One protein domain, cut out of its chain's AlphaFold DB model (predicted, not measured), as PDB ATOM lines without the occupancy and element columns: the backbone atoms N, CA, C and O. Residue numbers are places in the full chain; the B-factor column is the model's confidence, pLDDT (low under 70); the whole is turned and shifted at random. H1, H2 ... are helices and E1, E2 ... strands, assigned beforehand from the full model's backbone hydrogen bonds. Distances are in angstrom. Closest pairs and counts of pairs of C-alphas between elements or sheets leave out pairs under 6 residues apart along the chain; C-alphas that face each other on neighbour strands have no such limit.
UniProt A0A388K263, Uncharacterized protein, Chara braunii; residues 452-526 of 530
ATOM      1  N   SER A 452     -33.023  22.485   8.644       95.44
ATOM      2  CA  SER A 452     -32.767  21.229   7.915       95.44
ATOM      3  C   SER A 452     -31.971  20.228   8.749       95.44
ATOM      4  O   SER A 452     -31.882  19.051   8.399       95.44
ATOM      5  N   GLU A 453     -31.386  20.676   9.863       97.62
ATOM      6  CA  GLU A 453     -30.632  19.810  10.754       97.62
ATOM      7  C   GLU A 453     -31.546  18.834  11.499       97.62
ATOM      8  O   GLU A 453     -32.677  19.150  11.871       97.62
ATOM      9  N   SER A 454     -31.010  17.648  11.795       96.75
ATOM     10  CA  SER A 454     -31.715  16.687  12.640       96.75
ATOM     11  C   SER A 454     -31.985  17.251  14.039       96.75
ATOM     12  O   SER A 454     -31.192  18.008  14.607       96.75
ATOM     13  N   GLU A 455     -33.075  16.792  14.641       95.38
ATOM     14  CA  GLU A 455     -33.478  17.153  15.996       95.38
ATOM     15  C   GLU A 455     -32.352  16.993  17.036       95.38
ATOM     16  O   GLU A 455     -32.154  17.867  17.881       95.38
ATOM     17  N   GLN A 456     -31.564  15.916  16.956       95.94
ATOM     18  CA  GLN A 456     -30.466  15.664  17.897       95.94
ATOM     19  C   GLN A 456     -29.375  16.739  17.815       95.94
ATOM     20  O   GLN A 456     -28.823  17.152  18.841       95.94
ATOM     21  N   VAL A 457     -29.080  17.212  16.603       97.44
ATOM     22  CA  VAL A 457     -28.112  18.288  16.366       97.44
ATOM     23  C   VAL A 457     -28.645  19.597  16.943       97.44
ATOM     24  O   VAL A 457     -27.928  20.264  17.693       97.44
ATOM     25  N   LEU A 458     -29.919  19.920  16.700       96.81
ATOM     26  CA  LEU A 458     -30.569  21.115  17.249       96.81
ATOM     27  C   LEU A 458     -30.582  21.108  18.782       96.81
ATOM     28  O   LEU A 458     -30.189  22.089  19.411       96.81
ATOM     29  N   MET A 459     -30.951  19.985  19.398       95.69
ATOM     30  CA  MET A 459     -30.933  19.827  20.854       95.69
ATOM     31  C   MET A 459     -29.524  19.965  21.438       95.69
ATOM     32  O   MET A 459     -29.350  20.546  22.512       95.69
ATOM     33  N   THR A 460     -28.511  19.440  20.748       96.31
ATOM     34  CA  THR A 460     -27.109  19.564  21.168       96.31
ATOM     35  C   THR A 460     -26.644  21.014  21.098       96.31
ATOM     36  O   THR A 460     -26.043  21.500  22.058       96.31
ATOM     37  N   ARG A 461     -26.995  21.730  20.023       97.19
ATOM     38  CA  ARG A 461     -26.715  23.162  19.881       97.19
ATOM     39  C   ARG A 461     -27.395  23.976  20.979       97.19
ATOM     40  O   ARG A 461     -26.708  24.661  21.718       97.19
ATOM     41  N   MET A 462     -28.693  23.780  21.216       96.00
ATOM     42  CA  MET A 462     -29.421  24.466  22.296       96.00
ATOM     43  C   MET A 462     -28.797  24.242  23.685       96.00
ATOM     44  O   MET A 462     -28.789  25.146  24.522       96.00
ATOM     45  N   LYS A 463     -28.273  23.038  23.962       96.56
ATOM     46  CA  LYS A 463     -27.532  22.759  25.205       96.56
ATOM     47  C   LYS A 463     -26.207  23.515  25.270       96.56
ATOM     48  O   LYS A 463     -25.835  23.966  26.355       96.56
ATOM     49  N   ALA A 464     -25.488  23.597  24.151       97.25
ATOM     50  CA  ALA A 464     -24.249  24.356  24.048       97.25
ATOM     51  C   ALA A 464     -24.515  25.855  24.257       97.25
ATOM     52  O   ALA A 464     -23.882  26.451  25.122       97.25
ATOM     53  N   ASP A 465     -25.542  26.408  23.616       96.81
ATOM     54  CA  ASP A 465     -25.946  27.809  23.767       96.81
ATOM     55  C   ASP A 465     -26.333  28.114  25.225       96.81
ATOM     56  O   ASP A 465     -25.869  29.077  25.834       96.81
ATOM     57  N   ALA A 466     -27.122  27.238  25.858       96.38
ATOM     58  CA  ALA A 466     -27.474  27.382  27.271       96.38
ATOM     59  C   ALA A 466     -26.249  27.310  28.202       96.38
ATOM     60  O   ALA A 466     -26.262  27.899  29.288       96.38
ATOM     61  N   LYS A 467     -25.200  26.573  27.813       97.31
ATOM     62  CA  LYS A 467     -23.925  26.529  28.534       97.31
ATOM     63  C   LYS A 467     -23.151  27.828  28.368       97.31
ATOM     64  O   LYS A 467     -22.709  28.374  29.374       97.31
ATOM     65  N   GLU A 468     -23.006  28.294  27.137       98.06
ATOM     66  CA  GLU A 468     -22.293  29.522  26.786       98.06
ATOM     67  C   GLU A 468     -22.911  30.745  27.473       98.06
ATOM     68  O   GLU A 468     -22.203  31.554  28.063       98.06
ATOM     69  N   LEU A 469     -24.243  30.797  27.539       97.44
ATOM     70  CA  LEU A 469     -24.995  31.843  28.237       97.44
ATOM     71  C   LEU A 469     -25.024  31.684  29.771       97.44
ATOM     72  O   LEU A 469     -25.695  32.450  30.462       97.44
ATOM     73  N   GLY A 470     -24.362  30.668  30.339       96.81
ATOM     74  CA  GLY A 470     -24.330  30.430  31.788       96.81
ATOM     75  C   GLY A 470     -25.672  30.000  32.401       96.81
ATOM     76  O   GLY A 470     -25.850  30.039  33.621       96.81
ATOM     77  N   LEU A 471     -26.630  29.544  31.588       96.75
ATOM     78  CA  LEU A 471     -27.999  29.212  32.004       96.75
ATOM     79  C   LEU A 471     -28.160  27.783  32.547       96.75
ATOM     80  O   LEU A 471     -29.263  27.384  32.920       96.75
ATOM     81  N   GLN A 472     -27.080  27.005  32.653       94.94
ATOM     82  CA  GLN A 472     -27.131  25.585  33.037       94.94
ATOM     83  C   GLN A 472     -27.774  25.317  34.403       94.94
ATOM     84  O   GLN A 472     -28.366  24.264  34.620       94.94
ATOM     85  N   ARG A 473     -27.669  26.265  35.344       94.50
ATOM     86  CA  ARG A 473     -28.286  26.136  36.677       94.50
ATOM     87  C   ARG A 473     -29.809  26.288  36.635       94.50
ATOM     88  O   ARG A 473     -30.495  25.806  37.536       94.50
ATOM     89  N   PHE A 474     -30.322  26.978  35.619       94.69
ATOM     90  CA  PHE A 474     -31.737  27.292  35.452       94.69
ATOM     91  C   PHE A 474     -32.433  26.335  34.477       94.69
ATOM     92  O   PHE A 474     -33.545  25.866  34.749       94.69
ATOM     93  N   VAL A 475     -31.780  26.013  33.357       96.25
ATOM     94  CA  VAL A 475     -32.319  25.102  32.345       96.25
ATOM     95  C   VAL A 475     -32.302  23.674  32.880       96.25
ATOM     96  O   VAL A 475     -31.257  23.127  33.223       96.25
ATOM     97  N   ARG A 476     -33.476  23.042  32.945       94.75
ATOM     98  CA  ARG A 476     -33.611  21.626  33.291       94.75
ATOM     99  C   ARG A 476     -33.890  20.845  32.025       94.75
ATOM    100  O   ARG A 476     -34.990  20.946  31.492       94.75
ATOM    101  N   TRP A 477     -32.903  20.068  31.596       94.81
ATOM    102  CA  TRP A 477     -33.012  19.240  30.405       94.81
ATOM    103  C   TRP A 477     -33.601  17.867  30.727       94.81
ATOM    104  O   TRP A 477     -33.135  17.194  31.651       94.81
ATOM    105  N   ASP A 478     -34.598  17.438  29.960       94.81
ATOM    106  CA  ASP A 478     -35.038  16.046  29.915       94.81
ATOM    107  C   ASP A 478     -34.322  15.321  28.772       94.81
ATOM    108  O   ASP A 478     -34.448  15.693  27.610       94.81
ATOM    109  N   ASN A 479     -33.546  14.285  29.088       93.31
ATOM    110  CA  ASN A 479     -32.818  13.521  28.071       93.31
ATOM    111  C   ASN A 479     -33.735  12.674  27.182       93.31
ATOM    112  O   ASN A 479     -33.277  12.191  26.153       93.31
ATOM    113  N   LYS A 480     -34.993  12.469  27.585       95.25
ATOM    114  CA  LYS A 480     -36.002  11.758  26.792       95.25
ATOM    115  C   LYS A 480     -36.923  12.703  26.019       95.25
ATOM    116  O   LYS A 480     -37.849  12.222  25.376       95.25
ATOM    117  N   GLY A 481     -36.728  14.015  26.151       95.12
ATOM    118  CA  GLY A 481     -37.570  14.989  25.476       95.12
ATOM    119  C   GLY A 481     -37.261  15.076  23.984       95.12
ATOM    120  O   GLY A 481     -36.127  14.847  23.573       95.12
ATOM    121  N   HIS A 482     -38.269  15.452  23.207       95.50
ATOM    122  CA  HIS A 482     -38.200  15.681  21.766       95.50
ATOM    123  C   HIS A 482     -39.083  16.883  21.376       95.50
ATOM    124  O   HIS A 482     -39.931  17.318  22.162       95.50
ATOM    125  N   PHE A 483     -38.893  17.455  20.192       94.12
ATOM    126  CA  PHE A 483     -39.732  18.513  19.649       94.12
ATOM    127  C   PHE A 483     -41.135  17.972  19.379       94.12
ATOM    128  O   PHE A 483     -41.323  16.851  18.901       94.12
ATOM    129  N   GLY A 484     -42.140  18.763  19.750       93.06
ATOM    130  CA  GLY A 484     -43.527  18.426  19.477       93.06
ATOM    131  C   GLY A 484     -43.836  18.535  17.990       93.06
ATOM    132  O   GLY A 484     -43.350  19.433  17.306       93.06
ATOM    133  N   GLU A 485     -44.698  17.651  17.504       94.38
ATOM    134  CA  GLU A 485     -45.204  17.721  16.137       94.38
ATOM    135  C   GLU A 485     -46.200  18.878  16.038       94.38
ATOM    136  O   GLU A 485     -47.261  18.854  16.673       94.38
ATOM    137  N   ALA A 486     -45.828  19.917  15.293       96.31
ATOM    138  CA  ALA A 486     -46.682  21.072  15.072       96.31
ATOM    139  C   ALA A 486     -47.861  20.707  14.160       96.31
ATOM    140  O   ALA A 486     -47.726  19.913  13.231       96.31
ATOM    141  N   TYR A 487     -49.024  21.291  14.427       97.81
ATOM    142  CA  TYR A 487     -50.224  21.098  13.618       97.81
ATOM    143  C   TYR A 487     -51.116  22.341  13.660       97.81
ATOM    144  O   TYR A 487     -50.981  23.199  14.535       97.81
ATOM    145  N   ALA A 488     -52.040  22.446  12.710       98.12
ATOM    146  CA  ALA A 488     -53.001  23.538  12.627       98.12
ATOM    147  C   ALA A 488     -54.383  23.074  13.099       98.12
ATOM    148  O   ALA A 488     -54.804  21.959  12.786       98.12
ATOM    149  N   LEU A 489     -55.104  23.939  13.822       98.38
ATOM    150  CA  LEU A 489     -56.512  23.731  14.168       98.38
ATOM    151  C   LEU A 489     -57.401  24.843  13.597       98.38
ATOM    152  O   LEU A 489     -57.148  26.016  13.880       98.38
ATOM    153  N   PRO A 490     -58.463  24.512  12.848       98.25
ATOM    154  CA  PRO A 490     -59.430  25.494  12.367       98.25
ATOM    155  C   PRO A 490     -60.219  26.123  13.525       98.25
ATOM    156  O   PRO A 490     -60.602  25.451  14.486       98.25
ATOM    157  N   LYS A 491     -60.485  27.430  13.448       97.88
ATOM    158  CA  LYS A 491     -61.254  28.181  14.451       97.88
ATOM    159  C   LYS A 491     -62.736  27.825  14.374       97.88
ATOM    160  O   LYS A 491     -63.324  27.812  13.300       97.88
ATOM    161  N   HIS A 492     -63.388  27.647  15.526       96.62
ATOM    162  CA  HIS A 492     -64.805  27.259  15.572       96.62
ATOM    163  C   HIS A 492     -65.767  28.255  14.886       96.62
ATOM    164  O   HIS A 492     -66.726  27.833  14.240       96.62
ATOM    165  N   LYS A 493     -65.526  29.569  15.018       96.75
ATOM    166  CA  LYS A 493     -66.400  30.611  14.440       96.75
ATOM    167  C   LYS A 493     -66.093  30.939  12.979       96.75
ATOM    168  O   LYS A 493     -66.974  31.394  12.264       96.75
ATOM    169  N   GLU A 494     -64.853  30.734  12.552       96.62
ATOM    170  CA  GLU A 494     -64.359  31.145  11.241       96.62
ATOM    171  C   GLU A 494     -63.505  30.011  10.684       96.62
ATOM    172  O   GLU A 494     -62.304  29.955  10.931       96.62
ATOM    173  N   LEU A 495     -64.130  29.084   9.954       96.19
ATOM    174  CA  LEU A 495     -63.481  27.839   9.520       96.19
ATOM    175  C   LEU A 495     -62.270  28.063   8.599       96.19
ATOM    176  O   LEU A 495     -61.436  27.173   8.463       96.19
ATOM    177  N   VAL A 496     -62.169  29.242   7.979       96.56
ATOM    178  CA  VAL A 496     -61.032  29.660   7.144       96.56
ATOM    179  C   VAL A 496     -59.825  30.135   7.956       96.56
ATOM    180  O   VAL A 496     -58.724  30.200   7.422       96.56
ATOM    181  N   ARG A 497     -60.005  30.473   9.240       97.75
ATOM    182  CA  ARG A 497     -58.909  30.876  10.125       97.75
ATOM    183  C   ARG A 497     -58.391  29.678  10.898       97.75
ATOM    184  O   ARG A 497     -59.166  28.917  11.472       97.75
ATOM    185  N   TYR A 498     -57.071  29.573  10.997       98.31
ATOM    186  CA  TYR A 498     -56.398  28.488  11.700       98.31
ATOM    187  C   TYR A 498     -55.572  29.017  12.873       98.31
ATOM    188  O   TYR A 498     -55.101  30.154  12.873       98.31
ATOM    189  N   GLN A 499     -55.413  28.188  13.900       97.56
ATOM    190  CA  GLN A 499     -54.486  28.411  14.998       97.56
ATOM    191  C   GLN A 499     -53.297  27.452  14.870       97.56
ATOM    192  O   GLN A 499     -53.521  26.242  14.788       97.56
ATOM    193  N   PRO A 500     -52.052  27.957  14.929       97.69
ATOM    194  CA  PRO A 500     -50.887  27.098  15.048       97.69
ATOM    195  C   PRO A 500     -50.832  26.485  16.450       97.69
ATOM    196  O   PRO A 500     -50.973  27.192  17.453       97.69
ATOM    197  N   ILE A 501     -50.614  25.175  16.525       97.50
ATOM    198  CA  ILE A 501     -50.372  24.447  17.768       97.50
ATOM    199  C   ILE A 501     -48.978  23.816  17.715       97.50
ATOM    200  O   ILE A 501     -48.712  22.968  16.871       97.50
ATOM    201  N   CYS A 502     -48.116  24.198  18.662       95.31
ATOM    202  CA  CYS A 502     -46.805  23.586  18.903       95.31
ATOM    203  C   CYS A 502     -46.823  22.891  20.271       95.31
ATOM    204  O   CYS A 502     -46.747  23.566  21.307       95.31
ATOM    205  N   PRO A 503     -46.994  21.561  20.332       94.50
ATOM    206  CA  PRO A 503     -47.105  20.865  21.604       94.50
ATOM    207  C   PRO A 503     -45.785  20.851  22.381       94.50
ATOM    208  O   PRO A 503     -44.899  20.051  22.117       94.50
ATOM    209  N   MET A 504     -45.688  21.662  23.433       92.81
ATOM    210  CA  MET A 504     -44.468  21.732  24.249       92.81
ATOM    211  C   MET A 504     -44.338  20.607  25.296       92.81
ATOM    212  O   MET A 504     -43.432  20.632  26.123       92.81
ATOM    213  N   TYR A 505     -45.269  19.648  25.378       93.00
ATOM    214  CA  TYR A 505     -45.301  18.705  26.510       93.00
ATOM    215  C   TYR A 505     -44.157  17.683  26.492       93.00
ATOM    216  O   TYR A 505     -43.751  17.235  27.567       93.00
ATOM    217  N   ALA A 506     -43.666  17.331  25.303       92.38
ATOM    218  CA  ALA A 506     -42.549  16.415  25.109       92.38
ATOM    219  C   ALA A 506     -41.198  17.141  25.034       92.38
ATOM    220  O   ALA A 506     -40.162  16.486  25.066       92.38
ATOM    221  N   GLU A 507     -41.191  18.477  24.987       94.50
ATOM    222  CA  GLU A 507     -39.960  19.241  24.812       94.50
ATOM    223  C   GLU A 507     -38.981  19.033  25.961       94.50
ATOM    224  O   GLU A 507     -39.325  19.087  27.149       94.50
ATOM    225  N   SER A 508     -37.708  18.907  25.599       95.50
ATOM    226  CA  SER A 508     -36.620  18.725  26.556       95.50
ATOM    227  C   SER A 508     -36.500  19.849  27.588       95.50
ATOM    228  O   SER A 508     -36.003  19.627  28.691       95.50
ATOM    229  N   THR A 509     -36.966  21.053  27.256       95.50
ATOM    230  CA  THR A 509     -36.921  22.248  28.110       95.50
ATOM    231  C   THR A 509     -38.273  22.587  28.743       95.50
ATOM    232  O   THR A 509     -38.378  23.606  29.430       95.50
ATOM    233  N   VAL A 510     -39.302  21.734  28.622       95.12
ATOM    234  CA  VAL A 510     -40.692  22.031  29.038       95.12
ATOM    235  C   VAL A 510     -40.814  22.562  30.469       95.12
ATOM    236  O   VAL A 510     -41.631  23.439  30.764       95.12
ATOM    237  N   ARG A 511     -39.999  22.049  31.399       94.12
ATOM    238  CA  ARG A 511     -40.006  22.502  32.800       94.12
ATOM    239  C   ARG A 511     -39.520  23.940  32.916       94.12
ATOM    240  O   ARG A 511     -40.122  24.717  33.652       94.12
ATOM    241  N   THR A 512     -38.462  24.280  32.191       94.75
ATOM    242  CA  THR A 512     -37.910  25.632  32.131       94.75
ATOM    243  C   THR A 512     -38.880  26.572  31.428       94.75
ATOM    244  O   THR A 512     -39.217  27.598  32.012       94.75
ATOM    245  N   CYS A 513     -39.443  26.183  30.279       93.19
ATOM    246  CA  CYS A 513     -40.459  26.970  29.570       93.19
ATOM    247  C   CYS A 513     -41.665  27.291  30.467       93.19
ATOM    248  O   CYS A 513     -42.104  28.435  30.530       93.19
ATOM    249  N   LYS A 514     -42.154  26.325  31.259       94.81
ATOM    250  CA  LYS A 514     -43.238  26.556  32.234       94.81
ATOM    251  C   LYS A 514     -42.864  27.555  33.331       94.81
ATOM    252  O   LYS A 514     -43.730  28.300  33.783       94.81
ATOM    253  N   VAL A 515     -41.616  27.547  33.802       95.31
ATOM    254  CA  VAL A 515     -41.143  28.521  34.800       95.31
ATOM    255  C   VAL A 515     -41.041  29.905  34.171       95.31
ATOM    256  O   VAL A 515     -41.590  30.848  34.730       95.31
ATOM    257  N   VAL A 516     -40.425  30.016  32.992       94.88
ATOM    258  CA  VAL A 516     -40.307  31.277  32.245       94.88
ATOM    259  C   VAL A 516     -41.687  31.858  31.947       94.88
ATOM    260  O   VAL A 516     -41.932  33.011  32.272       94.88
ATOM    261  N   ALA A 517     -42.628  31.053  31.451       94.88
ATOM    262  CA  ALA A 517     -43.999  31.490  31.197       94.88
ATOM    263  C   ALA A 517     -44.696  32.004  32.468       94.88
ATOM    264  O   ALA A 517     -45.387  33.017  32.427       94.88
ATOM    265  N   LYS A 518     -44.498  31.350  33.622       96.00
ATOM    266  CA  LYS A 518     -45.027  31.842  34.907       96.00
ATOM    267  C   LYS A 518     -44.404  33.172  35.319       96.00
ATOM    268  O   LYS A 518     -45.130  34.036  35.798       96.00
ATOM    269  N   VAL A 519     -43.092  33.329  35.143       96.00
ATOM    270  CA  VAL A 519     -42.382  34.578  35.450       96.00
ATOM    271  C   VAL A 519     -42.850  35.694  34.524       96.00
ATOM    272  O   VAL A 519     -43.229  36.746  35.017       96.00
ATOM    273  N   LEU A 520     -42.918  35.455  33.214       96.31
ATOM    274  CA  LEU A 520     -43.425  36.421  32.239       96.31
ATOM    275  C   LEU A 520     -44.867  36.823  32.544       96.31
ATOM    276  O   LEU A 520     -45.163  38.007  32.591       96.31
ATOM    277  N   ASN A 521     -45.748  35.864  32.843       95.75
ATOM    278  CA  ASN A 521     -47.118  36.171  33.256       95.75
ATOM    279  C   ASN A 521     -47.160  36.993  34.546       95.75
ATOM    280  O   ASN A 521     -47.987  37.890  34.674       95.75
ATOM    281  N   HIS A 522     -46.286  36.708  35.512       96.12
ATOM    282  CA  HIS A 522     -46.192  37.516  36.721       96.12
ATOM    283  C   HIS A 522     -45.716  38.940  36.411       96.12
ATOM    284  O   HIS A 522     -46.330  39.888  36.888       96.12
ATOM    285  N   LEU A 523     -44.688  39.095  35.571       96.31
ATOM    286  CA  LEU A 523     -44.186  40.396  35.129       96.31
ATOM    287  C   LEU A 523     -45.277  41.179  34.393       96.31
ATOM    288  O   LEU A 523     -45.592  42.285  34.804       96.31
ATOM    289  N   MET A 524     -45.942  40.586  33.401       95.56
ATOM    290  CA  MET A 524     -47.035  41.238  32.666       95.56
ATOM    291  C   MET A 524     -48.183  41.681  33.579       95.56
ATOM    292  O   MET A 524     -48.729  42.759  33.385       95.56
ATOM    293  N   ASN A 525     -48.518  40.892  34.604       94.44
ATOM    294  CA  ASN A 525     -49.563  41.243  35.573       94.44
ATOM    295  C   ASN A 525     -49.105  42.241  36.653       94.44
ATOM    296  O   ASN A 525     -49.932  42.691  37.442       94.44
ATOM    297  N   THR A 526     -47.807  42.539  36.742       95.31
ATOM    298  CA  THR A 526     -47.236  43.490  37.713       95.31
ATOM    299  C   THR A 526     -46.737  44.776  37.064       95.31
ATOM    300  O   THR A 526     -46.385  45.710  37.784       95.31
TER     301      THR A 526
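This is residues 452 to 526 of the 530 residues of an uncharacterized protein of Chara braunii (UniProt A0A388K263). Picture a flat, open model with a thin two-stranded hairpin, E1 and E2, reaching out as an arm at one end of the longest axis, and two separate helices, H1 and H2, toward the other end. Residues 474 to 477 of the long link after H1 pass between the helices, and residues 517 to 526 of H2 stick out free. The printed part has 75 residues with H1, E1, E2 and H2 in that order; the sheet's order is E1 - E2, antiparallel, and the class is mixed, helices and strands. The whole is loose, with a radius of gyration of the C-alphas of 15.7 A and spans of 45 by 39 by 19 A.

Look first at E1, residues 487 to 490, and E2, residues 498 to 501, antiparallel neighbours at 147 degrees that form a hairpin. The C-alphas of Pro 490 and Tyr 498 face each other at 4.3 A. You will find N 487 and O 501 within hydrogen-bond range at 3.0 A, and N 499 and O 489 at 2.8 A. H1, residues 455 to 468, is apart from E2. H2, residues 510 to 526, is apart from H1 and from E1. In H1 and H2 every O i to N i+4 pair is within hydrogen-bond range.

Find C-alpha 487 at (-50.224, 21.098, 13.618), where E1 begins its 10.3 A; E2 spans 9.5 A. Find C-alpha 455 at (-33.478, 17.153, 15.996); from there H1 runs 19.9 A to C-alpha 468. H2 runs 24.1 A to C-alpha 526 at (-47.236, 43.490, 37.713).

The two C-alphas farthest apart, those of Glu 468 and Lys 493, are 45.8 A apart. The printed part has no cut. The link from H1 to E1, residues 469 to 486, is long; those from E1 to E2 and from E2 to H2 are short. Mean pLDDT of the printed part is 95.9, and no printed residue is under 70.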